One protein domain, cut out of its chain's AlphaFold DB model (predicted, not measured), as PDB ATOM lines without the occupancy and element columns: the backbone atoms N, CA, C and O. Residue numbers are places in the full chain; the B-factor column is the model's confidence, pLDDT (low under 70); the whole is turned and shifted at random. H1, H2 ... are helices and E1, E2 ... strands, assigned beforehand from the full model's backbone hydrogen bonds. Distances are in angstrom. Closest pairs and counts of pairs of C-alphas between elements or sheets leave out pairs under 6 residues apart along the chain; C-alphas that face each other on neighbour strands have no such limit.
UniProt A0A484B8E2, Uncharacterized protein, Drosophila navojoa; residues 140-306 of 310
ATOM      1  N   VAL A 140     152.386 132.526 170.714       97.69
ATOM      2  CA  VAL A 140     152.433 132.564 169.247       97.69
ATOM      3  C   VAL A 140     152.988 131.258 168.673       97.69
ATOM      4  O   VAL A 140     152.398 130.725 167.735       97.69
ATOM      5  N   ASP A 141     154.048 130.708 169.273       97.25
ATOM      6  CA  ASP A 141     154.643 129.434 168.842       97.25
ATOM      7  C   ASP A 141     153.649 128.275 168.980       97.25
ATOM      8  O   ASP A 141     153.484 127.466 168.065       97.25
ATOM      9  N   VAL A 142     152.934 128.224 170.109       97.94
ATOM     10  CA  VAL A 142     151.927 127.186 170.374       97.94
ATOM     11  C   VAL A 142     150.754 127.296 169.398       97.94
ATOM     12  O   VAL A 142     150.319 126.286 168.844       97.94
ATOM     13  N   LEU A 143     150.270 128.513 169.133       98.56
ATOM     14  CA  LEU A 143     149.207 128.746 168.153       98.56
ATOM     15  C   LEU A 143     149.653 128.351 166.739       98.56
ATOM     16  O   LEU A 143     148.895 127.704 166.022       98.56
ATOM     17  N   ALA A 144     150.886 128.676 166.337       98.44
ATOM     18  CA  ALA A 144     151.430 128.278 165.039       98.44
ATOM     19  C   ALA A 144     151.515 126.750 164.891       98.44
ATOM     20  O   ALA A 144     151.097 126.205 163.867       98.44
ATOM     21  N   GLY A 145     151.978 126.054 165.933       98.06
ATOM     22  CA  GLY A 145     151.980 124.592 165.974       98.06
ATOM     23  C   GLY A 145     150.573 124.005 165.849       98.06
ATOM     24  O   GLY A 145     150.359 123.071 165.075       98.06
ATOM     25  N   GLN A 146     149.593 124.581 166.549       98.44
ATOM     26  CA  GLN A 146     148.211 124.112 166.479       98.44
ATOM     27  C   GLN A 146     147.570 124.364 165.105       98.44
ATOM     28  O   GLN A 146     146.881 123.480 164.600       98.44
ATOM     29  N   ARG A 147     147.843 125.502 164.451       98.50
ATOM     30  CA  ARG A 147     147.396 125.754 163.066       98.50
ATOM     31  C   ARG A 147     147.887 124.669 162.110       98.50
ATOM     32  O   ARG A 147     147.099 124.148 161.328       98.50
ATOM     33  N   ALA A 148     149.164 124.292 162.201       98.38
ATOM     34  CA  ALA A 148     149.733 123.234 161.365       98.38
ATOM     35  C   ALA A 148     149.054 121.872 161.603       98.38
ATOM     36  O   ALA A 148     148.766 121.155 160.646       98.38
ATOM     37  N   ARG A 149     148.742 121.539 162.865       98.06
ATOM     38  CA  ARG A 149     147.995 120.317 163.209       98.06
ATOM     39  C   ARG A 149     146.585 120.326 162.617       98.06
ATOM     40  O   ARG A 149     146.185 119.342 162.010       98.06
ATOM     41  N   ILE A 150     145.860 121.440 162.733       98.19
ATOM     42  CA  ILE A 150     144.507 121.570 162.167       98.19
ATOM     43  C   ILE A 150     144.544 121.458 160.641       98.19
ATOM     44  O   ILE A 150     143.731 120.737 160.073       98.19
ATOM     45  N   LEU A 151     145.505 122.104 159.974       97.56
ATOM     46  CA  LEU A 151     145.689 121.979 158.523       97.56
ATOM     47  C   LEU A 151     145.881 120.518 158.096       97.56
ATOM     48  O   LEU A 151     145.294 120.091 157.105       97.56
ATOM     49  N   GLN A 152     146.661 119.749 158.859       97.50
ATOM     50  CA  GLN A 152     146.865 118.324 158.606       97.50
ATOM     51  C   GLN A 152     145.599 117.493 158.878       97.50
ATOM     52  O   GLN A 152     145.242 116.648 158.062       97.50
ATOM     53  N   GLU A 153     144.905 117.729 159.998       96.12
ATOM     54  CA  GLU A 153     143.643 117.044 160.324       96.12
ATOM     55  C   GLU A 153     142.564 117.284 159.254       96.12
ATOM     56  O   GLU A 153     141.771 116.390 158.959       96.12
ATOM     57  N   MET A 154     142.550 118.480 158.661       96.25
ATOM     58  CA  MET A 154     141.527 118.934 157.716       96.25
ATOM     59  C   MET A 154     141.871 118.660 156.241       96.25
ATOM     60  O   MET A 154     141.060 118.982 155.375       96.25
ATOM     61  N   GLU A 155     143.025 118.055 155.925       94.75
ATOM     62  CA  GLU A 155     143.506 117.856 154.541       94.75
ATOM     63  C   GLU A 155     142.497 117.106 153.652       94.75
ATOM     64  O   GLU A 155     142.315 117.447 152.486       94.75
ATOM     65  N   ASN A 156     141.814 116.106 154.216       93.62
ATOM     66  CA  ASN A 156     140.835 115.271 153.509       93.62
ATOM     67  C   ASN A 156     139.393 115.531 153.970       93.62
ATOM     68  O   ASN A 156     138.517 114.692 153.764       93.62
ATOM     69  N   PHE A 157     139.148 116.652 154.652       94.88
ATOM     70  CA  PHE A 157     137.817 116.986 155.137       94.88
ATOM     71  C   PHE A 157     136.907 117.424 153.984       94.88
ATOM     72  O   PHE A 157     137.266 118.287 153.182       94.88
ATOM     73  N   GLU A 158     135.708 116.847 153.914       93.44
ATOM     74  CA  GLU A 158     134.687 117.248 152.947       93.44
ATOM     75  C   GLU A 158     133.874 118.424 153.494       93.44
ATOM     76  O   GLU A 158     133.128 118.291 154.466       93.44
ATOM     77  N   TYR A 159     134.001 119.584 152.852       92.12
ATOM     78  CA  TYR A 159     133.298 120.790 153.276       92.12
ATOM     79  C   TYR A 159     131.794 120.741 152.929       92.12
ATOM     80  O   TYR A 159     131.407 120.163 151.903       92.12
ATOM     81  N   PRO A 160     130.918 121.351 153.754       84.69
ATOM     82  CA  PRO A 160     129.480 121.385 153.495       84.69
ATOM     83  C   PRO A 160     129.157 122.090 152.171       84.69
ATOM     84  O   PRO A 160     129.541 123.240 151.952       84.69
ATOM     85  N   ARG A 161     128.394 121.426 151.293       77.12
ATOM     86  CA  ARG A 161     128.005 122.003 149.995       77.12
ATOM     87  C   ARG A 161     127.184 123.281 150.188       77.12
ATOM     88  O   ARG A 161     126.166 123.252 150.874       77.12
ATOM     89  N   GLY A 162     127.589 124.360 149.519       73.19
ATOM     90  CA  GLY A 162     126.881 125.644 149.546       73.19
ATOM     91  C   GLY A 162     127.115 126.479 150.809       73.19
ATOM     92  O   GLY A 162     126.357 127.417 151.035       73.19
ATOM     93  N   GLY A 163     128.119 126.133 151.625       78.44
ATOM     94  CA  GLY A 163     128.525 126.905 152.803       78.44
ATOM     95  C   GLY A 163     129.988 127.336 152.735       78.44
ATOM     96  O   GLY A 163     130.276 128.494 152.464       78.44
ATOM     97  N   ALA A 164     130.902 126.393 152.965       89.81
ATOM     98  CA  ALA A 164     132.345 126.629 152.974       89.81
ATOM     99  C   ALA A 164     133.026 125.844 151.847       89.81
ATOM    100  O   ALA A 164     132.624 124.719 151.552       89.81
ATOM    101  N   GLU A 165     134.070 126.409 151.243       91.38
ATOM    102  CA  GLU A 165     134.866 125.744 150.201       91.38
ATOM    103  C   GLU A 165     136.258 125.341 150.702       91.38
ATOM    104  O   GLU A 165     136.886 124.432 150.156       91.38
ATOM    105  N   LYS A 166     136.747 126.009 151.751       94.12
ATOM    106  CA  LYS A 166     138.070 125.791 152.349       94.12
ATOM    107  C   LYS A 166     138.049 126.049 153.854       94.12
ATOM    108  O   LYS A 166     137.144 126.687 154.382       94.12
ATOM    109  N   LEU A 167     139.109 125.607 154.536       96.00
ATOM    110  CA  LEU A 167     139.283 125.753 155.985       96.00
ATOM    111  C   LEU A 167     139.031 127.185 156.474       96.00
ATOM    112  O   LEU A 167     138.278 127.385 157.420       96.00
ATOM    113  N   ASN A 168     139.611 128.175 155.791       96.12
ATOM    114  CA  ASN A 168     139.511 129.578 156.192       96.12
ATOM    115  C   ASN A 168     138.070 130.109 156.204       96.12
ATOM    116  O   ASN A 168     137.785 131.036 156.957       96.12
ATOM    117  N   ASP A 169     137.168 129.529 155.411       95.56
ATOM    118  CA  ASP A 169     135.766 129.955 155.375       95.56
ATOM    119  C   ASP A 169     135.015 129.520 156.645       95.56
ATOM    120  O   ASP A 169     133.972 130.084 156.961       95.56
ATOM    121  N   MET A 170     135.551 128.539 157.388       95.62
ATOM    122  CA  MET A 170     134.981 128.051 158.650       95.62
ATOM    123  C   MET A 170     135.768 128.485 159.890       95.62
ATOM    124  O   MET A 170     135.288 128.311 161.004       95.62
ATOM    125  N   THR A 171     136.978 129.021 159.744       97.25
ATOM    126  CA  THR A 171     137.847 129.310 160.892       97.25
ATOM    127  C   THR A 171     137.636 130.739 161.416       97.25
ATOM    128  O   THR A 171     137.910 131.693 160.681       97.25
ATOM    129  N   PRO A 172     137.243 130.931 162.694       97.19
ATOM    130  CA  PRO A 172     137.031 132.261 163.273       97.19
ATOM    131  C   PRO A 172     138.247 133.187 163.196       97.19
ATOM    132  O   PRO A 172     138.102 134.386 162.978       97.19
ATOM    133  N   GLU A 173     139.460 132.651 163.366       97.75
ATOM    134  CA  GLU A 173     140.699 133.433 163.269       97.75
ATOM    135  C   GLU A 173     140.858 134.129 161.908       97.75
ATOM    136  O   GLU A 173     141.383 135.238 161.844       97.75
ATOM    137  N   THR A 174     140.383 133.506 160.828       97.19
ATOM    138  CA  THR A 174     140.444 134.059 159.469       97.19
ATOM    139  C   THR A 174     139.177 134.819 159.078       97.19
ATOM    140  O   THR A 174     139.002 135.139 157.906       97.19
ATOM    141  N   GLY A 175     138.290 135.102 160.039       96.00
ATOM    142  CA  GLY A 175     136.990 135.730 159.796       96.00
ATOM    143  C   GLY A 175     135.945 134.796 159.178       96.00
ATOM    144  O   GLY A 175     134.925 135.279 158.698       96.00
ATOM    145  N   GLY A 176     136.198 133.485 159.164       95.00
ATOM    146  CA  GLY A 176     135.242 132.473 158.719       95.00
ATOM    147  C   GLY A 176     134.197 132.132 159.784       95.00
ATOM    148  O   GLY A 176     134.351 132.463 160.963       95.00
ATOM    149  N   THR A 177     133.150 131.417 159.373       93.81
ATOM    150  CA  THR A 177     132.025 131.036 160.237       93.81
ATOM    151  C   THR A 177     132.119 129.560 160.636       93.81
ATOM    152  O   THR A 177     131.910 128.685 159.790       93.81
ATOM    153  N   PRO A 178     132.387 129.240 161.914       95.12
ATOM    154  CA  PRO A 178     132.552 127.858 162.346       95.12
ATOM    155  C   PRO A 178     131.231 127.097 162.344       95.12
ATOM    156  O   PRO A 178     130.159 127.638 162.633       95.12
ATOM    157  N   VAL A 179     131.313 125.789 162.108       94.12
ATOM    158  CA  VAL A 179     130.167 124.895 162.296       94.12
ATOM    159  C   VAL A 179     129.994 124.634 163.787       94.12
ATOM    160  O   VAL A 179     130.852 124.024 164.421       94.12
ATOM    161  N   ARG A 180     128.864 125.070 164.349       94.25
ATOM    162  CA  ARG A 180     128.556 124.936 165.779       94.25
ATOM    163  C   ARG A 180     127.466 123.898 166.010       94.25
ATOM    164  O   ARG A 180     126.394 123.973 165.417       94.25
ATOM    165  N   SER A 181     127.729 122.936 166.890       94.81
ATOM    166  CA  SER A 181     126.777 121.891 167.288       94.81
ATOM    167  C   SER A 181     126.595 121.874 168.800       94.81
ATOM    168  O   SER A 181     127.569 121.749 169.539       94.81
ATOM    169  N   ILE A 182     125.352 121.947 169.278       95.88
ATOM    170  CA  ILE A 182     125.048 121.945 170.715       95.88
ATOM    171  C   ILE A 182     124.125 120.777 171.042       95.88
ATOM    172  O   ILE A 182     123.026 120.655 170.506       95.88
ATOM    173  N   VAL A 183     124.563 119.929 171.965       96.94
ATOM    174  CA  VAL A 183     123.781 118.830 172.525       96.94
ATOM    175  C   VAL A 183     123.214 119.281 173.868       96.94
ATOM    176  O   VAL A 183     123.922 119.301 174.878       96.94
ATOM    177  N   VAL A 184     121.926 119.628 173.876       96.31
ATOM    178  CA  VAL A 184     121.160 119.951 175.090       96.31
ATOM    179  C   VAL A 184     120.326 118.742 175.483       96.31
ATOM    180  O   VAL A 184     119.544 118.221 174.690       96.31
ATOM    181  N   THR A 185     120.519 118.243 176.698       95.94
ATOM    182  CA  THR A 185     119.938 116.961 177.114       95.94
ATOM    183  C   THR A 185     119.854 116.845 178.638       95.94
ATOM    184  O   THR A 185     120.101 117.807 179.355       95.94
ATOM    185  N   THR A 186     119.505 115.672 179.161       94.75
ATOM    186  CA  THR A 186     119.507 115.370 180.599       94.75
ATOM    187  C   THR A 186     120.635 114.408 180.960       94.75
ATOM    188  O   THR A 186     121.222 113.754 180.094       94.75
ATOM    189  N   TRP A 187     120.941 114.269 182.253       95.56
ATOM    190  CA  TRP A 187     121.883 113.246 182.709       95.56
ATOM    191  C   TRP A 187     121.460 111.848 182.247       95.56
ATOM    192  O   TRP A 187     120.275 111.525 182.189       95.56
ATOM    193  N   ARG A 188     122.464 111.008 181.971       94.75
ATOM    194  CA  ARG A 188     122.318 109.588 181.600       94.75
ATOM    195  C   ARG A 188     121.616 109.319 180.260       94.75
ATOM    196  O   ARG A 188     121.352 108.163 179.964       94.75
ATOM    197  N   SER A 189     121.408 110.328 179.417       96.88
ATOM    198  CA  SER A 189     120.803 110.168 178.085       96.88
ATOM    199  C   SER A 189     121.728 109.559 177.018       96.88
ATOM    200  O   SER A 189     121.320 109.394 175.875       96.88
ATOM    201  N   GLY A 190     122.988 109.262 177.357       97.38
ATOM    202  CA  GLY A 190     124.017 108.892 176.378       97.38
ATOM    203  C   GLY A 190     124.696 110.093 175.707       97.38
ATOM    204  O   GLY A 190     125.448 109.924 174.754       97.38
ATOM    205  N   SER A 191     124.495 111.309 176.217       96.50
ATOM    206  CA  SER A 191     125.069 112.529 175.636       96.50
ATOM    207  C   SER A 191     126.592 112.608 175.643       96.50
ATOM    208  O   SER A 191     127.154 113.248 174.764       96.50
ATOM    209  N   THR A 192     127.276 111.959 176.593       95.38
ATOM    210  CA  THR A 192     128.741 111.832 176.544       95.38
ATOM    211  C   THR A 192     129.172 111.024 175.323       95.38
ATOM    212  O   THR A 192     130.031 111.483 174.592       95.38
ATOM    213  N   PHE A 193     128.505 109.902 175.030       96.88
ATOM    214  CA  PHE A 193     128.807 109.093 173.845       96.88
ATOM    215  C   PHE A 193     128.599 109.882 172.544       96.88
ATOM    216  O   PHE A 193     129.471 109.885 171.681       96.88
ATOM    217  N   LEU A 194     127.477 110.600 172.419       97.38
ATOM    218  CA  LEU A 194     127.246 111.467 171.259       97.38
ATOM    219  C   LEU A 194     128.284 112.596 171.178       97.38
ATOM    220  O   LEU A 194     128.792 112.889 170.101       97.38
ATOM    221  N   GLY A 195     128.615 113.214 172.310       96.38
ATOM    222  CA  GLY A 195     129.632 114.256 172.387       96.38
ATOM    223  C   GLY A 195     131.026 113.767 171.988       96.38
ATOM    224  O   GLY A 195     131.724 114.475 171.275       96.38
ATOM    225  N   ASP A 196     131.400 112.540 172.355       95.44
ATOM    226  CA  ASP A 196     132.669 111.928 171.950       95.44
ATOM    227  C   ASP A 196     132.708 111.655 170.436       95.44
ATOM    228  O   ASP A 196     133.743 111.866 169.804       95.44
ATOM    229  N   ILE A 197     131.577 111.268 169.829       96.75
ATOM    230  CA  ILE A 197     131.465 111.153 168.364       96.75
ATOM    231  C   ILE A 197     131.680 112.515 167.695       96.75
ATOM    232  O   ILE A 197     132.430 112.607 166.726       96.75
ATOM    233  N   LEU A 198     131.051 113.577 168.208       95.88
ATOM    234  CA  LEU A 198     131.249 114.932 167.681       95.88
ATOM    235  C   LEU A 198     132.697 115.400 167.868       95.88
ATOM    236  O   LEU A 198     133.264 116.029 166.979       95.88
ATOM    237  N   ASN A 199     133.321 115.052 168.993       95.94
ATOM    238  CA  ASN A 199     134.704 115.411 169.279       95.94
ATOM    239  C   ASN A 199     135.718 114.715 168.361       95.94
ATOM    240  O   ASN A 199     136.777 115.275 168.071       95.94
ATOM    241  N   ALA A 200     135.378 113.528 167.856       95.38
ATOM    242  CA  ALA A 200     136.194 112.798 166.891       95.38
ATOM    243  C   ALA A 200     136.257 113.467 165.503       95.38
ATOM    244  O   ALA A 200     137.098 113.090 164.688       95.38
ATOM    245  N   MET A 201     135.409 114.466 165.223       95.00
ATOM    246  CA  MET A 201     135.494 115.247 163.987       95.00
ATOM    247  C   MET A 201     136.832 116.008 163.913       95.00
ATOM    248  O   MET A 201     137.291 116.533 164.934       95.00
ATOM    249  N   PRO A 202     137.484 116.078 162.736       96.00
ATOM    250  CA  PRO A 202     138.735 116.818 162.571       96.00
ATOM    251  C   PRO A 202     138.513 118.312 162.821       96.00
ATOM    252  O   PRO A 202     137.454 118.848 162.499       96.00
ATOM    253  N   GLY A 203     139.489 118.985 163.435       96.31
ATOM    254  CA  GLY A 203     139.390 120.424 163.698       96.31
ATOM    255  C   GLY A 203     138.257 120.830 164.654       96.31
ATOM    256  O   GLY A 203     137.859 121.992 164.650       96.31
ATOM    257  N   ASN A 204     137.733 119.912 165.474       97.69
ATOM    258  CA  ASN A 204     136.693 120.223 166.451       97.69
ATOM    259  C   ASN A 204     137.260 120.698 167.797       97.69
ATOM    260  O   ASN A 204     138.044 119.991 168.433       97.69
ATOM    261  N   TYR A 205     136.767 121.837 168.277       98.19
ATOM    262  CA  TYR A 205     136.936 122.297 169.651       98.19
ATOM    263  C   TYR A 205     135.717 121.908 170.494       98.19
ATOM    264  O   TYR A 205     134.592 122.327 170.216       98.19
ATOM    265  N   TYR A 206     135.929 121.084 171.520       98.00
ATOM    266  CA  TYR A 206     134.841 120.510 172.308       98.00
ATOM    267  C   TYR A 206     134.667 121.208 173.658       98.00
ATOM    268  O   TYR A 206     135.591 121.272 174.468       98.00
ATOM    269  N   HIS A 207     133.459 121.688 173.931       97.44
ATOM    270  CA  HIS A 207     133.048 122.238 175.219       97.44
ATOM    271  C   HIS A 207     132.244 121.186 175.993       97.44
ATOM    272  O   HIS A 207     131.039 121.003 175.777       97.44
ATOM    273  N   TYR A 208     132.909 120.482 176.905       96.88
ATOM    274  CA  TYR A 208     132.272 119.463 177.732       96.88
ATOM    275  C   TYR A 208     131.656 120.066 178.995       96.88
ATOM    276  O   TYR A 208     132.362 120.593 179.846       96.88
ATOM    277  N   GLU A 209     130.331 119.956 179.118       95.94
ATOM    278  CA  GLU A 209     129.539 120.415 180.267       95.94
ATOM    279  C   GLU A 209     129.964 121.787 180.818       95.94
ATOM    280  O   GLU A 209     130.258 121.905 182.005       95.94
ATOM    281  N   PRO A 210     129.952 122.851 179.993       95.69
ATOM    282  CA  PRO A 210     130.488 124.155 180.385       95.69
ATOM    283  C   PRO A 210     129.746 124.849 181.535       95.69
ATOM    284  O   PRO A 210     130.241 125.835 182.057       95.69
ATOM    285  N   LEU A 211     128.575 124.342 181.928       95.94
ATOM    286  CA  LEU A 211     127.771 124.860 183.040       95.94
ATOM    287  C   LEU A 211     128.006 124.085 184.348       95.94
ATOM    288  O   LEU A 211     127.131 124.065 185.213       95.94
ATOM    289  N   LEU A 212     129.099 123.321 184.466       93.06
ATOM    290  CA  LEU A 212     129.326 122.462 185.634       93.06
ATOM    291  C   LEU A 212     129.434 123.252 186.948       93.06
ATOM    292  O   LEU A 212     129.042 122.735 187.996       93.06
ATOM    293  N   ASP A 213     129.907 124.492 186.864       91.88
ATOM    294  CA  ASP A 213     130.030 125.484 187.935       91.88
ATOM    295  C   ASP A 213     128.688 125.844 188.597       91.88
ATOM    296  O   ASP A 213     128.652 126.128 189.792       91.88
ATOM    297  N   PHE A 214     127.560 125.680 187.897       92.81
ATOM    298  CA  PHE A 214     126.212 125.803 188.478       92.81
ATOM    299  C   PHE A 214     125.850 124.640 189.429       92.81
ATOM    300  O   PHE A 214     124.761 124.616 190.009       92.81
ATOM    301  N   GLY A 215     126.731 123.647 189.596       91.00
ATOM    302  CA  GLY A 215     126.542 122.499 190.482       91.00
ATOM    303  C   GLY A 215     125.702 121.374 189.871       91.00
ATOM    304  O   GLY A 215     125.448 121.320 188.666       91.00
ATOM    305  N   ILE A 216     125.279 120.406 190.691       91.94
ATOM    306  CA  ILE A 216     124.483 119.247 190.239       91.94
ATOM    307  C   ILE A 216     122.989 119.604 190.267       91.94
ATOM    308  O   ILE A 216     122.210 119.082 191.064       91.94
ATOM    309  N   LYS A 217     122.585 120.537 189.402       93.69
ATOM    310  CA  LYS A 217     121.188 120.958 189.231       93.69
ATOM    311  C   LYS A 217     120.903 121.375 187.793       93.69
ATOM    312  O   LYS A 217     121.806 121.754 187.053       93.69
ATOM    313  N   GLN A 218     119.633 121.313 187.394       93.94
ATOM    314  CA  GLN A 218     119.194 122.083 186.231       93.94
ATOM    315  C   GLN A 218     119.139 123.557 186.610       93.94
ATOM    316  O   GLN A 218     118.614 123.892 187.673       93.94
ATOM    317  N   VAL A 219     119.616 124.412 185.712       94.81
ATOM    318  CA  VAL A 219     119.495 125.861 185.839       94.81
ATOM    319  C   VAL A 219     118.018 126.236 185.725       94.81
ATOM    320  O   VAL A 219     117.337 125.851 184.767       94.81
ATOM    321  N   ARG A 220     117.494 126.916 186.748       92.81
ATOM    322  CA  ARG A 220     116.061 127.226 186.882       92.81
ATOM    323  C   ARG A 220     115.790 128.663 187.270       92.81
ATOM    324  O   ARG A 220     114.805 129.199 186.775       92.81
ATOM    325  N   GLU A 221     116.639 129.268 188.087       94.62
ATOM    326  CA  GLU A 221     116.448 130.656 188.490       94.62
ATOM    327  C   GLU A 221     116.662 131.593 187.292       94.62
ATOM    328  O   GLU A 221     117.606 131.367 186.533       94.62
ATOM    329  N   PRO A 222     115.806 132.612 187.079       94.00
ATOM    330  CA  PRO A 222     115.894 133.492 185.911       94.00
ATOM    331  C   PRO A 222     117.277 134.123 185.712       94.00
ATOM    332  O   PRO A 222     117.782 134.149 184.593       94.00
ATOM    333  N   GLU A 223     117.916 134.567 186.795       93.88
ATOM    334  CA  GLU A 223     119.267 135.136 186.759       93.88
ATOM    335  C   GLU A 223     120.294 134.088 186.309       93.88
ATOM    336  O   GLU A 223     121.044 134.310 185.361       93.88
ATOM    337  N   GLU A 224     120.273 132.892 186.907       94.50
ATOM    338  CA  GLU A 224     121.169 131.798 186.513       94.50
ATOM    339  C   GLU A 224     120.951 131.365 185.058       94.50
ATOM    340  O   GLU A 224     121.906 130.991 184.383       94.50
ATOM    341  N   GLN A 225     119.713 131.414 184.552       95.31
ATOM    342  CA  GLN A 225     119.417 131.113 183.149       95.31
ATOM    343  C   GLN A 225     120.099 132.109 182.209       95.31
ATOM    344  O   GLN A 225     120.686 131.686 181.214       95.31
ATOM    345  N   GLN A 226     120.047 133.406 182.531       94.44
ATOM    346  CA  GLN A 226     120.710 134.449 181.747       94.44
ATOM    347  C   GLN A 226     122.228 134.254 181.751       94.44
ATOM    348  O   GLN A 226     122.835 134.216 180.681       94.44
ATOM    349  N   PHE A 227     122.827 134.028 182.926       94.75
ATOM    350  CA  PHE A 227     124.260 133.743 183.039       94.75
ATOM    351  C   PHE A 227     124.665 132.473 182.291       94.75
ATOM    352  O   PHE A 227     125.663 132.468 181.574       94.75
ATOM    353  N   ALA A 228     123.879 131.400 182.398       96.12
ATOM    354  CA  ALA A 228     124.149 130.160 181.689       96.12
ATOM    355  C   ALA A 228     124.153 130.378 180.173       96.12
ATOM    356  O   ALA A 228     125.104 129.979 179.505       96.12
ATOM    357  N   VAL A 229     123.123 131.035 179.629       96.38
ATOM    358  CA  VAL A 229     123.043 131.352 178.197       96.38
ATOM    359  C   VAL A 229     124.217 132.232 177.769       96.38
ATOM    360  O   VAL A 229     124.859 131.918 176.769       96.38
ATOM    361  N   GLN A 230     124.554 133.268 178.542       95.94
ATOM    362  CA  GLN A 230     125.684 134.147 178.241       95.94
ATOM    363  C   GLN A 230     127.014 133.382 178.213       95.94
ATOM    364  O   GLN A 230     127.776 133.525 177.260       95.94
ATOM    365  N   ASN A 231     127.266 132.504 179.189       96.25
ATOM    366  CA  ASN A 231     128.465 131.663 179.207       96.25
ATOM    367  C   ASN A 231     128.550 130.770 177.964       96.25
ATOM    368  O   ASN A 231     129.626 130.618 177.387       96.25
ATOM    369  N   LEU A 232     127.427 130.197 177.516       96.94
ATOM    370  CA  LEU A 232     127.421 129.396 176.293       96.94
ATOM    371  C   LEU A 232     127.723 130.249 175.055       96.94
ATOM    372  O   LEU A 232     128.520 129.820 174.222       96.94
ATOM    373  N   LYS A 233     127.145 131.452 174.948       96.50
ATOM    374  CA  LYS A 233     127.424 132.390 173.845       96.50
ATOM    375  C   LYS A 233     128.889 132.809 173.813       96.50
ATOM    376  O   LYS A 233     129.502 132.782 172.749       96.50
ATOM    377  N   ASN A 234     129.464 133.128 174.969       97.25
ATOM    378  CA  ASN A 234     130.877 133.474 175.099       97.25
ATOM    379  C   ASN A 234     131.760 132.334 174.570       97.25
ATOM    380  O   ASN A 234     132.570 132.539 173.668       97.25
ATOM    381  N   LEU A 235     131.519 131.099 175.016       96.94
ATOM    382  CA  LEU A 235     132.278 129.926 174.568       96.94
ATOM    383  C   LEU A 235     132.148 129.654 173.063       96.94
ATOM    384  O   LEU A 235     133.159 129.415 172.405       96.94
ATOM    385  N   LEU A 236     130.938 129.742 172.501       95.88
ATOM    386  CA  LEU A 236     130.688 129.558 171.061       95.88
ATOM    387  C   LEU A 236     131.317 130.664 170.194       95.88
ATOM    388  O   LEU A 236     131.538 130.489 168.994       95.88
ATOM    389  N   ASN A 237     131.634 131.810 170.790       95.94
ATOM    390  CA  ASN A 237     132.366 132.900 170.146       95.94
ATOM    391  C   ASN A 237     133.856 132.919 170.520       95.94
ATOM    392  O   ASN A 237     134.590 133.833 170.129       95.94
ATOM    393  N   CYS A 238     134.323 131.887 171.233       97.69
ATOM    394  CA  CYS A 238     135.673 131.798 171.776       97.69
ATOM    395  C   CYS A 238     136.070 133.020 172.610       97.69
ATOM    396  O   CYS A 238     137.236 133.408 172.606       97.69
ATOM    397  N   ASP A 239     135.121 133.650 173.290       97.44
ATOM    398  CA  ASP A 239     135.374 134.782 174.165       97.44
ATOM    399  C   ASP A 239     135.523 134.302 175.606       97.44
ATOM    400  O   ASP A 239     134.576 133.826 176.224       97.44
ATOM    401  N   TYR A 240     136.742 134.406 176.131       97.19
ATOM    402  CA  TYR A 240     137.064 134.031 177.505       97.19
ATOM    403  C   TYR A 240     137.315 135.248 178.407       97.19
ATOM    404  O   TYR A 240     137.764 135.055 179.538       97.19
ATOM    405  N   ALA A 241     137.103 136.481 177.925       95.25
ATOM    406  CA  ALA A 241     137.450 137.697 178.663       95.25
ATOM    407  C   ALA A 241     136.710 137.785 180.008       95.25
ATOM    408  O   ALA A 241     137.353 137.910 181.050       95.25
ATOM    409  N   ASP A 242     135.392 137.582 179.980       93.44
ATOM    410  CA  ASP A 242     134.504 137.671 181.146       93.44
ATOM    411  C   ASP A 242     134.048 136.282 181.623       93.44
ATOM    412  O   ASP A 242     132.876 136.033 181.894       93.44
ATOM    413  N   MET A 243     134.986 135.332 181.685       94.75
ATOM    414  CA  MET A 243     134.724 133.941 182.080       94.75
ATOM    415  C   MET A 243     135.543 133.503 183.303       94.75
ATOM    416  O   MET A 243     135.915 132.333 183.418       94.75
ATOM    417  N   SER A 244     135.858 134.425 184.219       93.25
ATOM    418  CA  SER A 244     136.695 134.143 185.396       93.25
ATOM    419  C   SER A 244     136.169 132.976 186.223       93.25
ATOM    420  O   SER A 244     136.933 132.067 186.528       93.25
ATOM    421  N   ASP A 245     134.871 132.953 186.522       93.00
ATOM    422  CA  ASP A 245     134.276 131.943 187.405       93.00
ATOM    423  C   ASP A 245     134.359 130.546 186.784       93.00
ATOM    424  O   ASP A 245     134.795 129.592 187.431       93.00
ATOM    425  N   TYR A 246     134.065 130.452 185.485       94.31
ATOM    426  CA  TYR A 246     134.232 129.233 184.697       94.31
ATOM    427  C   TYR A 246     135.690 128.737 184.704       94.31
ATOM    428  O   TYR A 246     135.950 127.545 184.893       94.31
ATOM    429  N   LEU A 247     136.658 129.643 184.530       95.25
ATOM    430  CA  LEU A 247     138.081 129.298 184.494       95.25
ATOM    431  C   LEU A 247     138.632 128.919 185.875       95.25
ATOM    432  O   LEU A 247     139.377 127.944 185.978       95.25
ATOM    433  N   GLU A 248     138.267 129.640 186.935       94.81
ATOM    434  CA  GLU A 248     138.655 129.309 188.312       94.81
ATOM    435  C   GLU A 248     138.063 127.964 188.746       94.81
ATOM    436  O   GLU A 248     138.765 127.130 189.327       94.81
ATOM    437  N   TYR A 249     136.805 127.697 188.388       94.69
ATOM    438  CA  TYR A 249     136.189 126.394 188.613       94.69
ATOM    439  C   TYR A 249     136.947 125.283 187.869       94.69
ATOM    440  O   TYR A 249     137.270 124.242 188.449       94.69
ATOM    441  N   GLY A 250     137.311 125.531 186.606       93.50
ATOM    442  CA  GLY A 250     138.076 124.612 185.764       93.50
ATOM    443  C   GLY A 250     139.429 124.196 186.348       93.50
ATOM    444  O   GLY A 250     139.788 123.021 186.259       93.50
ATOM    445  N   LYS A 251     140.150 125.106 187.019       93.44
ATOM    446  CA  LYS A 251     141.453 124.805 187.648       93.44
ATOM    447  C   LYS A 251     141.381 123.688 188.688       93.44
ATOM    448  O   LYS A 251     142.348 122.951 188.862       93.44
ATOM    449  N   THR A 252     140.253 123.573 189.387       93.38
ATOM    450  CA  THR A 252     140.024 122.540 190.412       93.38
ATOM    451  C   THR A 252     139.257 121.326 189.875       93.38
ATOM    452  O   THR A 252     139.220 120.286 190.528       93.38
ATOM    453  N   HIS A 253     138.705 121.425 188.660       93.94
ATOM    454  CA  HIS A 253     137.884 120.406 188.001       93.94
ATOM    455  C   HIS A 253     138.386 120.141 186.572       93.94
ATOM    456  O   HIS A 253     137.639 120.235 185.595       93.94
ATOM    457  N   THR A 254     139.671 119.800 186.443       93.06
ATOM    458  CA  THR A 254     140.364 119.674 185.145       93.06
ATOM    459  C   THR A 254     139.737 118.662 184.198       93.06
ATOM    460  O   THR A 254     139.817 118.844 182.985       93.06
ATOM    461  N   TYR A 255     139.038 117.654 184.730       88.50
ATOM    462  CA  TYR A 255     138.308 116.659 183.945       88.50
ATOM    463  C   TYR A 255     137.315 117.281 182.951       88.50
ATOM    464  O   TYR A 255     137.016 116.671 181.932       88.50
ATOM    465  N   LEU A 256     136.834 118.506 183.193       86.12
ATOM    466  CA  LEU A 256     136.028 119.265 182.231       86.12
ATOM    467  C   LEU A 256     136.793 119.591 180.945       86.12
ATOM    468  O   LEU A 256     136.261 119.466 179.844       86.12
ATOM    469  N   PHE A 257     138.047 120.004 181.095       90.12
ATOM    470  CA  PHE A 257     138.920 120.416 180.003       90.12
ATOM    471  C   PHE A 257     139.607 119.213 179.354       90.12
ATOM    472  O   PHE A 257     139.860 119.242 178.153       90.12
ATOM    473  N   GLU A 258     139.822 118.127 180.105       94.25
ATOM    474  CA  GLU A 258     140.372 116.852 179.617       94.25
ATOM    475  C   GLU A 258     139.583 116.253 178.444       94.25
ATOM    476  O   GLU A 258     140.163 115.605 177.571       94.25
ATOM    477  N   HIS A 259     138.272 116.498 178.382       94.94
ATOM    478  CA  HIS A 259     137.439 116.054 177.265       94.94
ATOM    479  C   HIS A 259     137.751 116.787 175.953       94.94
ATOM    480  O   HIS A 259     137.580 116.213 174.876       94.94
ATOM    481  N   ASN A 260     138.244 118.026 176.006       96.12
ATOM    482  CA  ASN A 260     138.777 118.699 174.828       96.12
ATOM    483  C   ASN A 260     140.213 118.224 174.596       96.12
ATOM    484  O   ASN A 260     141.164 118.882 175.003       96.12
ATOM    485  N   GLN A 261     140.373 117.068 173.951       94.50
ATOM    486  CA  GLN A 261     141.678 116.423 173.779       94.50
ATOM    487  C   GLN A 261     142.711 117.352 173.121       94.50
ATOM    488  O   GLN A 261     143.839 117.441 173.596       94.50
ATOM    489  N   ARG A 262     142.306 118.121 172.103       95.94
ATOM    490  CA  ARG A 262     143.181 119.063 171.381       95.94
ATOM    491  C   ARG A 262     143.686 120.191 172.274       95.94
ATOM    492  O   ARG A 262     144.871 120.508 172.247       95.94
ATOM    493  N   LEU A 263     142.808 120.781 173.084       97.06
ATOM    494  CA  LEU A 263     143.215 121.767 174.083       97.06
ATOM    495  C   LEU A 263     144.062 121.113 175.177       97.06
ATOM    496  O   LEU A 263     145.126 121.617 175.522       97.06
ATOM    497  N   TRP A 264     143.603 119.986 175.720       96.69
ATOM    498  CA  TRP A 264     144.205 119.362 176.890       96.69
ATOM    499  C   TRP A 264     145.617 118.848 176.628       96.69
ATOM    500  O   TRP A 264     146.493 119.002 177.475       96.69
ATOM    501  N   GLU A 265     145.879 118.292 175.446       95.50
ATOM    502  CA  GLU A 265     147.231 117.914 175.033       95.50
ATOM    503  C   GLU A 265     148.196 119.097 175.116       95.50
ATOM    504  O   GLU A 265     149.267 118.973 175.714       95.50
ATOM    505  N   VAL A 266     147.772 120.255 174.608       96.19
ATOM    506  CA  VAL A 266     148.540 121.500 174.667       96.19
ATOM    507  C   VAL A 266     148.647 122.013 176.104       96.19
ATOM    508  O   VAL A 266     149.710 122.476 176.510       96.19
ATOM    509  N   CYS A 267     147.604 121.866 176.921       95.88
ATOM    510  CA  CYS A 267     147.633 122.244 178.334       95.88
ATOM    511  C   CYS A 267     148.607 121.439 179.177       95.88
ATOM    512  O   CYS A 267     149.247 121.998 180.064       95.88
ATOM    513  N   ARG A 268     148.738 120.139 178.913       94.31
ATOM    514  CA  ARG A 268     149.721 119.308 179.614       94.31
ATOM    515  C   ARG A 268     151.149 119.708 179.260       94.31
ATOM    516  O   ARG A 268     152.024 119.643 180.115       94.31
ATOM    517  N   GLU A 269     151.379 120.113 178.015       94.62
ATOM    518  CA  GLU A 269     152.700 120.526 177.534       94.62
ATOM    519  C   GLU A 269     153.057 121.957 177.984       94.62
ATOM    520  O   GLU A 269     154.191 122.221 178.391       94.62
ATOM    521  N   TYR A 270     152.073 122.861 177.996       95.44
ATOM    522  CA  TYR A 270     152.224 124.284 178.315       95.44
ATOM    523  C   TYR A 270     151.243 124.751 179.417       95.44
ATOM    524  O   TYR A 270     150.434 125.660 179.194       95.44
ATOM    525  N   PRO A 271     151.325 124.210 180.649       93.75
ATOM    526  CA  PRO A 271     150.320 124.437 181.697       93.75
ATOM    527  C   PRO A 271     150.154 125.906 182.107       93.75
ATOM    528  O   PRO A 271     149.063 126.330 182.487       93.75
ATOM    529  N   ARG A 272     151.205 126.724 181.961       93.69
ATOM    530  CA  ARG A 272     151.184 128.173 182.244       93.69
ATOM    531  C   ARG A 272     150.219 128.985 181.370       93.69
ATOM    532  O   ARG A 272     149.973 130.154 181.666       93.69
ATOM    533  N   PHE A 273     149.709 128.412 180.280       95.31
ATOM    534  CA  PHE A 273     148.794 129.096 179.370       95.31
ATOM    535  C   PHE A 273     147.322 128.733 179.581       95.31
ATOM    536  O   PHE A 273     146.460 129.568 179.321       95.31
ATOM    537  N   CYS A 274     147.014 127.544 180.095       92.69
ATOM    538  CA  CYS A 274     145.681 126.953 179.929       92.69
ATOM    539  C   CYS A 274     144.532 127.509 180.759       92.69
ATOM    540  O   CYS A 274     143.398 127.083 180.587       92.69
ATOM    541  N   TRP A 275     144.803 128.510 181.585       94.69
ATOM    542  CA  TRP A 275     143.776 129.238 182.328       94.69
ATOM    543  C   TRP A 275     143.786 130.731 182.000       94.69
ATOM    544  O   TRP A 275     143.205 131.532 182.723       94.69
ATOM    545  N   ARG A 276     144.499 131.129 180.938       96.69
ATOM    546  CA  ARG A 276     144.626 132.526 180.525       96.69
ATOM    547  C   ARG A 276     143.668 132.802 179.367       96.69
ATOM    548  O   ARG A 276     143.867 132.220 178.298       96.69
ATOM    549  N   PRO A 277     142.727 133.753 179.502       97.75
ATOM    550  CA  PRO A 277     141.891 134.198 178.384       97.75
ATOM    551  C   PRO A 277     142.705 134.596 177.147       97.75
ATOM    552  O   PRO A 277     142.335 134.253 176.027       97.75
ATOM    553  N   ALA A 278     143.873 135.218 177.359       97.62
ATOM    554  CA  ALA A 278     144.820 135.605 176.309       97.62
ATOM    555  C   ALA A 278     145.393 134.430 175.492       97.62
ATOM    556  O   ALA A 278     145.940 134.647 174.416       97.62
ATOM    557  N   PHE A 279     145.300 133.198 175.999       98.12
ATOM    558  CA  PHE A 279     145.655 131.984 175.266       98.12
ATOM    559  C   PHE A 279     144.408 131.262 174.746       98.12
ATOM    560  O   PHE A 279     144.338 130.953 173.562       98.12
ATOM    561  N   LEU A 280     143.414 131.025 175.610       98.06
ATOM    562  CA  LEU A 280     142.220 130.245 175.265       98.06
ATOM    563  C   LEU A 280     141.398 130.886 174.142       98.06
ATOM    564  O   LEU A 280     140.929 130.173 173.260       98.06
ATOM    565  N   THR A 281     141.285 132.217 174.135       98.56
ATOM    566  CA  THR A 281     140.568 132.975 173.098       98.56
ATOM    567  C   THR A 281     141.158 132.728 171.707       98.56
ATOM    568  O   THR A 281     140.464 132.159 170.862       98.56
ATOM    569  N   PRO A 282     142.432 133.079 171.428       98.50
ATOM    570  CA  PRO A 282     143.000 132.828 170.110       98.50
ATOM    571  C   PRO A 282     143.133 131.334 169.802       98.50
ATOM    572  O   PRO A 282     142.969 130.959 168.651       98.50
ATOM    573  N   PHE A 283     143.369 130.474 170.801       98.69
ATOM    574  CA  PHE A 283     143.463 129.028 170.587       98.69
ATOM    575  C   PHE A 283     142.132 128.423 170.120       98.69
ATOM    576  O   PHE A 283     142.104 127.710 169.124       98.69
ATOM    577  N   CYS A 284     141.019 128.740 170.788       98.56
ATOM    578  CA  CYS A 284     139.681 128.299 170.390       98.56
ATOM    579  C   CYS A 284     139.314 128.796 168.980       98.56
ATOM    580  O   CYS A 284     138.729 128.050 168.195       98.56
ATOM    581  N   ARG A 285     139.715 130.025 168.618       98.56
ATOM    582  CA  ARG A 285     139.448 130.619 167.294       98.56
ATOM    583  C   ARG A 285     140.172 129.932 166.133       98.56
ATOM    584  O   ARG A 285     139.836 130.209 164.985       98.56
ATOM    585  N   LEU A 286     141.125 129.039 166.405       98.69
ATOM    586  CA  LEU A 286     141.794 128.249 165.367       98.69
ATOM    587  C   LEU A 286     140.896 127.156 164.774       98.69
ATOM    588  O   LEU A 286     141.203 126.630 163.706       98.69
ATOM    589  N   PHE A 287     139.831 126.769 165.479       98.44
ATOM    590  CA  PHE A 287     139.070 125.570 165.151       98.44
ATOM    591  C   PHE A 287     137.859 125.883 164.261       98.44
ATOM    592  O   PHE A 287     137.028 126.713 164.637       98.44
ATOM    593  N   PRO A 288     137.718 125.205 163.106       97.25
ATOM    594  CA  PRO A 288     136.595 125.407 162.188       97.25
ATOM    595  C   PRO A 288     135.276 124.779 162.657       97.25
ATOM    596  O   PRO A 288     134.211 125.072 162.113       97.25
ATOM    597  N   ILE A 289     135.337 123.868 163.630       96.94
ATOM    598  CA  ILE A 289     134.170 123.178 164.174       96.94
ATOM    599  C   ILE A 289     134.175 123.356 165.685       96.94
ATOM    600  O   ILE A 289     135.208 123.226 166.345       96.94
ATOM    601  N   GLN A 290     133.002 123.624 166.241       97.06
ATOM    602  CA  GLN A 290     132.781 123.663 167.674       97.06
ATOM    603  C   GLN A 290     131.624 122.752 168.031       97.06
ATOM    604  O   GLN A 290     130.532 122.833 167.465       97.06
ATOM    605  N   SER A 291     131.845 121.915 169.029       97.50
ATOM    606  CA  SER A 291     130.784 121.114 169.614       97.50
ATOM    607  C   SER A 291     130.687 121.386 171.097       97.50
ATOM    608  O   SER A 291     131.671 121.637 171.786       97.50
ATOM    609  N   MET A 292     129.468 121.342 171.604       97.69
ATOM    610  CA  MET A 292     129.178 121.584 173.000       97.69
ATOM    611  C   MET A 292     128.172 120.558 173.478       97.69
ATOM    612  O   MET A 292     127.197 120.261 172.793       97.69
ATOM    613  N   LYS A 293     128.376 120.039 174.685       97.06
ATOM    614  CA  LYS A 293     127.391 119.196 175.356       97.06
ATOM    615  C   LYS A 293     127.066 119.772 176.721       97.06
ATOM    616  O   LYS A 293     127.968 120.025 177.512       97.06
ATOM    617  N   THR A 294     125.781 119.912 177.036       96.56
ATOM    618  CA  THR A 294     125.313 120.345 178.356       96.56
ATOM    619  C   THR A 294     124.093 119.549 178.814       96.56
ATOM    620  O   THR A 294     123.217 119.193 178.027       96.56
ATOM    621  N   VAL A 295     124.046 119.260 180.116       96.62
ATOM    622  CA  VAL A 295     122.941 118.545 180.786       96.62
ATOM    623  C   VAL A 295     122.157 119.427 181.765       96.62
ATOM    624  O   VAL A 295     121.203 118.974 182.396       96.62
ATOM    625  N   ARG A 296     122.582 120.687 181.920       96.25
ATOM    626  CA  ARG A 296     122.077 121.620 182.942       96.25
ATOM    627  C   ARG A 296     121.150 122.689 182.384       96.25
ATOM    628  O   ARG A 296     120.387 123.273 183.149       96.25
ATOM    629  N   LEU A 297     121.195 122.918 181.072       96.12
ATOM    630  CA  LEU A 297     120.330 123.866 180.381       96.12
ATOM    631  C   LEU A 297     119.017 123.188 179.974       96.12
ATOM    632  O   LEU A 297     119.011 122.069 179.461       96.12
ATOM    633  N   ARG A 298     117.897 123.872 180.192       93.50
ATOM    634  CA  ARG A 298     116.590 123.462 179.671       93.50
ATOM    635  C   ARG A 298     116.447 123.904 178.215       93.50
ATOM    636  O   ARG A 298     116.968 124.941 177.822       93.50
ATOM    637  N   LEU A 299     115.706 123.129 177.422       91.88
ATOM    638  CA  LEU A 299     115.571 123.380 175.984       91.88
ATOM    639  C   LEU A 299     114.970 124.760 175.668       91.88
ATOM    640  O   LEU A 299     115.408 125.390 174.717       91.88
ATOM    641  N   ALA A 300     114.036 125.254 176.488       93.00
ATOM    642  CA  ALA A 300     113.438 126.579 176.300       93.00
ATOM    643  C   ALA A 300     114.486 127.706 176.341       93.00
ATOM    644  O   ALA A 300     114.454 128.615 175.527       93.00
ATOM    645  N   GLN A 301     115.468 127.620 177.239       94.25
ATOM    646  CA  GLN A 301     116.549 128.603 177.346       94.25
ATOM    647  C   GLN A 301     117.554 128.474 176.194       94.25
ATOM    648  O   GLN A 301     118.197 129.451 175.826       94.25
ATOM    649  N   ALA A 302     117.686 127.281 175.607       92.50
ATOM    650  CA  ALA A 302     118.555 127.068 174.452       92.50
ATOM    651  C   ALA A 302     118.044 127.773 173.184       92.50
ATOM    652  O   ALA A 302     118.837 128.019 172.279       92.50
ATOM    653  N   GLU A 303     116.759 128.133 173.120       92.88
ATOM    654  CA  GLU A 303     116.189 128.911 172.012       92.88
ATOM    655  C   GLU A 303     116.895 130.264 171.837       92.88
ATOM    656  O   GLU A 303     117.108 130.707 170.712       92.88
ATOM    657  N   GLU A 304     117.354 130.882 172.930       92.69
ATOM    658  CA  GLU A 304     118.106 132.144 172.887       92.69
ATOM    659  C   GLU A 304     119.436 132.042 172.125       92.69
ATOM    660  O   GLU A 304     119.959 133.060 171.675       92.69
ATOM    661  N   LEU A 305     119.982 130.832 171.965       92.12
ATOM    662  CA  LEU A 305     121.202 130.575 171.190       92.12
ATOM    663  C   LEU A 305     120.929 130.530 169.679       92.12
ATOM    664  O   LEU A 305     121.854 130.647 168.884       92.12
ATOM    665  N   LEU A 306     119.670 130.335 169.270       89.31
ATOM    666  CA  LEU A 306     119.270 130.291 167.859       89.31
ATOM    667  C   LEU A 306     118.964 131.679 167.287       89.31
ATOM    668  O   LEU A 306     118.819 131.813 166.074       89.31
TER     669      LEU A 306
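What this domain is: This is residues 140 to 306 of the 310 residues of an uncharacterized protein of Drosophila navojoa (UniProt A0A484B8E2). A small, slightly curved sheet of three parallel strands, E1, E3 and E2, forms the core; H3 covers one of its faces, and the other helices gather round the remaining sides. H4, the longest helix, reaches the sheet with its end at residues 232 to 236, H6 and H7 pack on edge strand E2, and H1 lies at one end of the body beside H8. The 167 printed residues hold nine named helices and three named strands, in the order H1 H2 E1 H3 E2 H4 H5 H6 H7 H8 E3 H9; the class is mostly helix. The whole is compact, with a radius of gyration of the C-alphas of 15.6 A and spans of 44 by 39 by 27 A.

How they stand to each other: In the sheet, E3, residues 289 to 294, is the inner strand between E1, residues 179 to 184, and E2, residues 204 to 208. N 181 and O 290 are 2.9 A apart, and N 205 and O 289 are 2.8 A apart, both within hydrogen-bond range. H3, residues 191 to 199, is on the sheet at a height of 8.4 A, over E3 and along the strands at 9 degrees on the local plane; its closest C-alphas to E3 are Gly 195 and Lys 293, 6.2 A. E1, H3 and E2 make a split strand-helix-strand unit, with E3 between its two parallel strands and a right-handed crossover. E2, five helices and E3 make a strand-helix-strand unit of neighbour strands; the helices are H4, residues 222 to 236, H5, 244 to 252, H6, 255 to 258, H7, 261 to 269, and H8, 277 to 284. H4 only grazes the sheet, and touches H9, residues 299 to 305, at a steep tilt of 50 degrees, the same way, closest at the C-alphas of Gln 225 and Gln 301, 6.9 A. H6 and H7 only graze the sheet, and only just touch, only at the corner, with the C-alphas of Glu 258 and Trp 264 5.3 A apart. H5 is not on the sheet. H1, residues 140 to 153, only just touches H8, with 3 pairs of C-alphas within 8 A, made by residues 143 to 146 of H1 alone; the closest are Leu 143 and Phe 283, 6.2 A. H2, residues 167 to 170, touches no helix. Every O i to N i+4 pair is within hydrogen-bond range in H1, H3 and H4, against 4 of 5 in H5 and H7, 3 of 4 in H8 and 1 of 3 in H9, where 4 of 4 O i to N i+3 pairs are; H2 and H6 are too short for an i+4 pair.

Where its parts are: H1 begins at C-alpha 140, (152.433, 132.564, 169.247), and is 19.9 A long; H4 is 21.3 A. E1 is 16.4 A, E2 12.1 A and E3 17.0 A, from C-alpha 289 at (134.170, 123.178, 164.174). H9 ends at C-alpha 305, (121.202, 130.575, 171.190).

The domain as a whole: The C-alphas of Asn 156 and Glu 221, the two farthest apart, are 45.3 A apart. The printed part has no cut; the links H1 to H2 and E2 to H4 are long, 13 residues each. The mean pLDDT of the printed part is 95.1, and no printed residue is under 70.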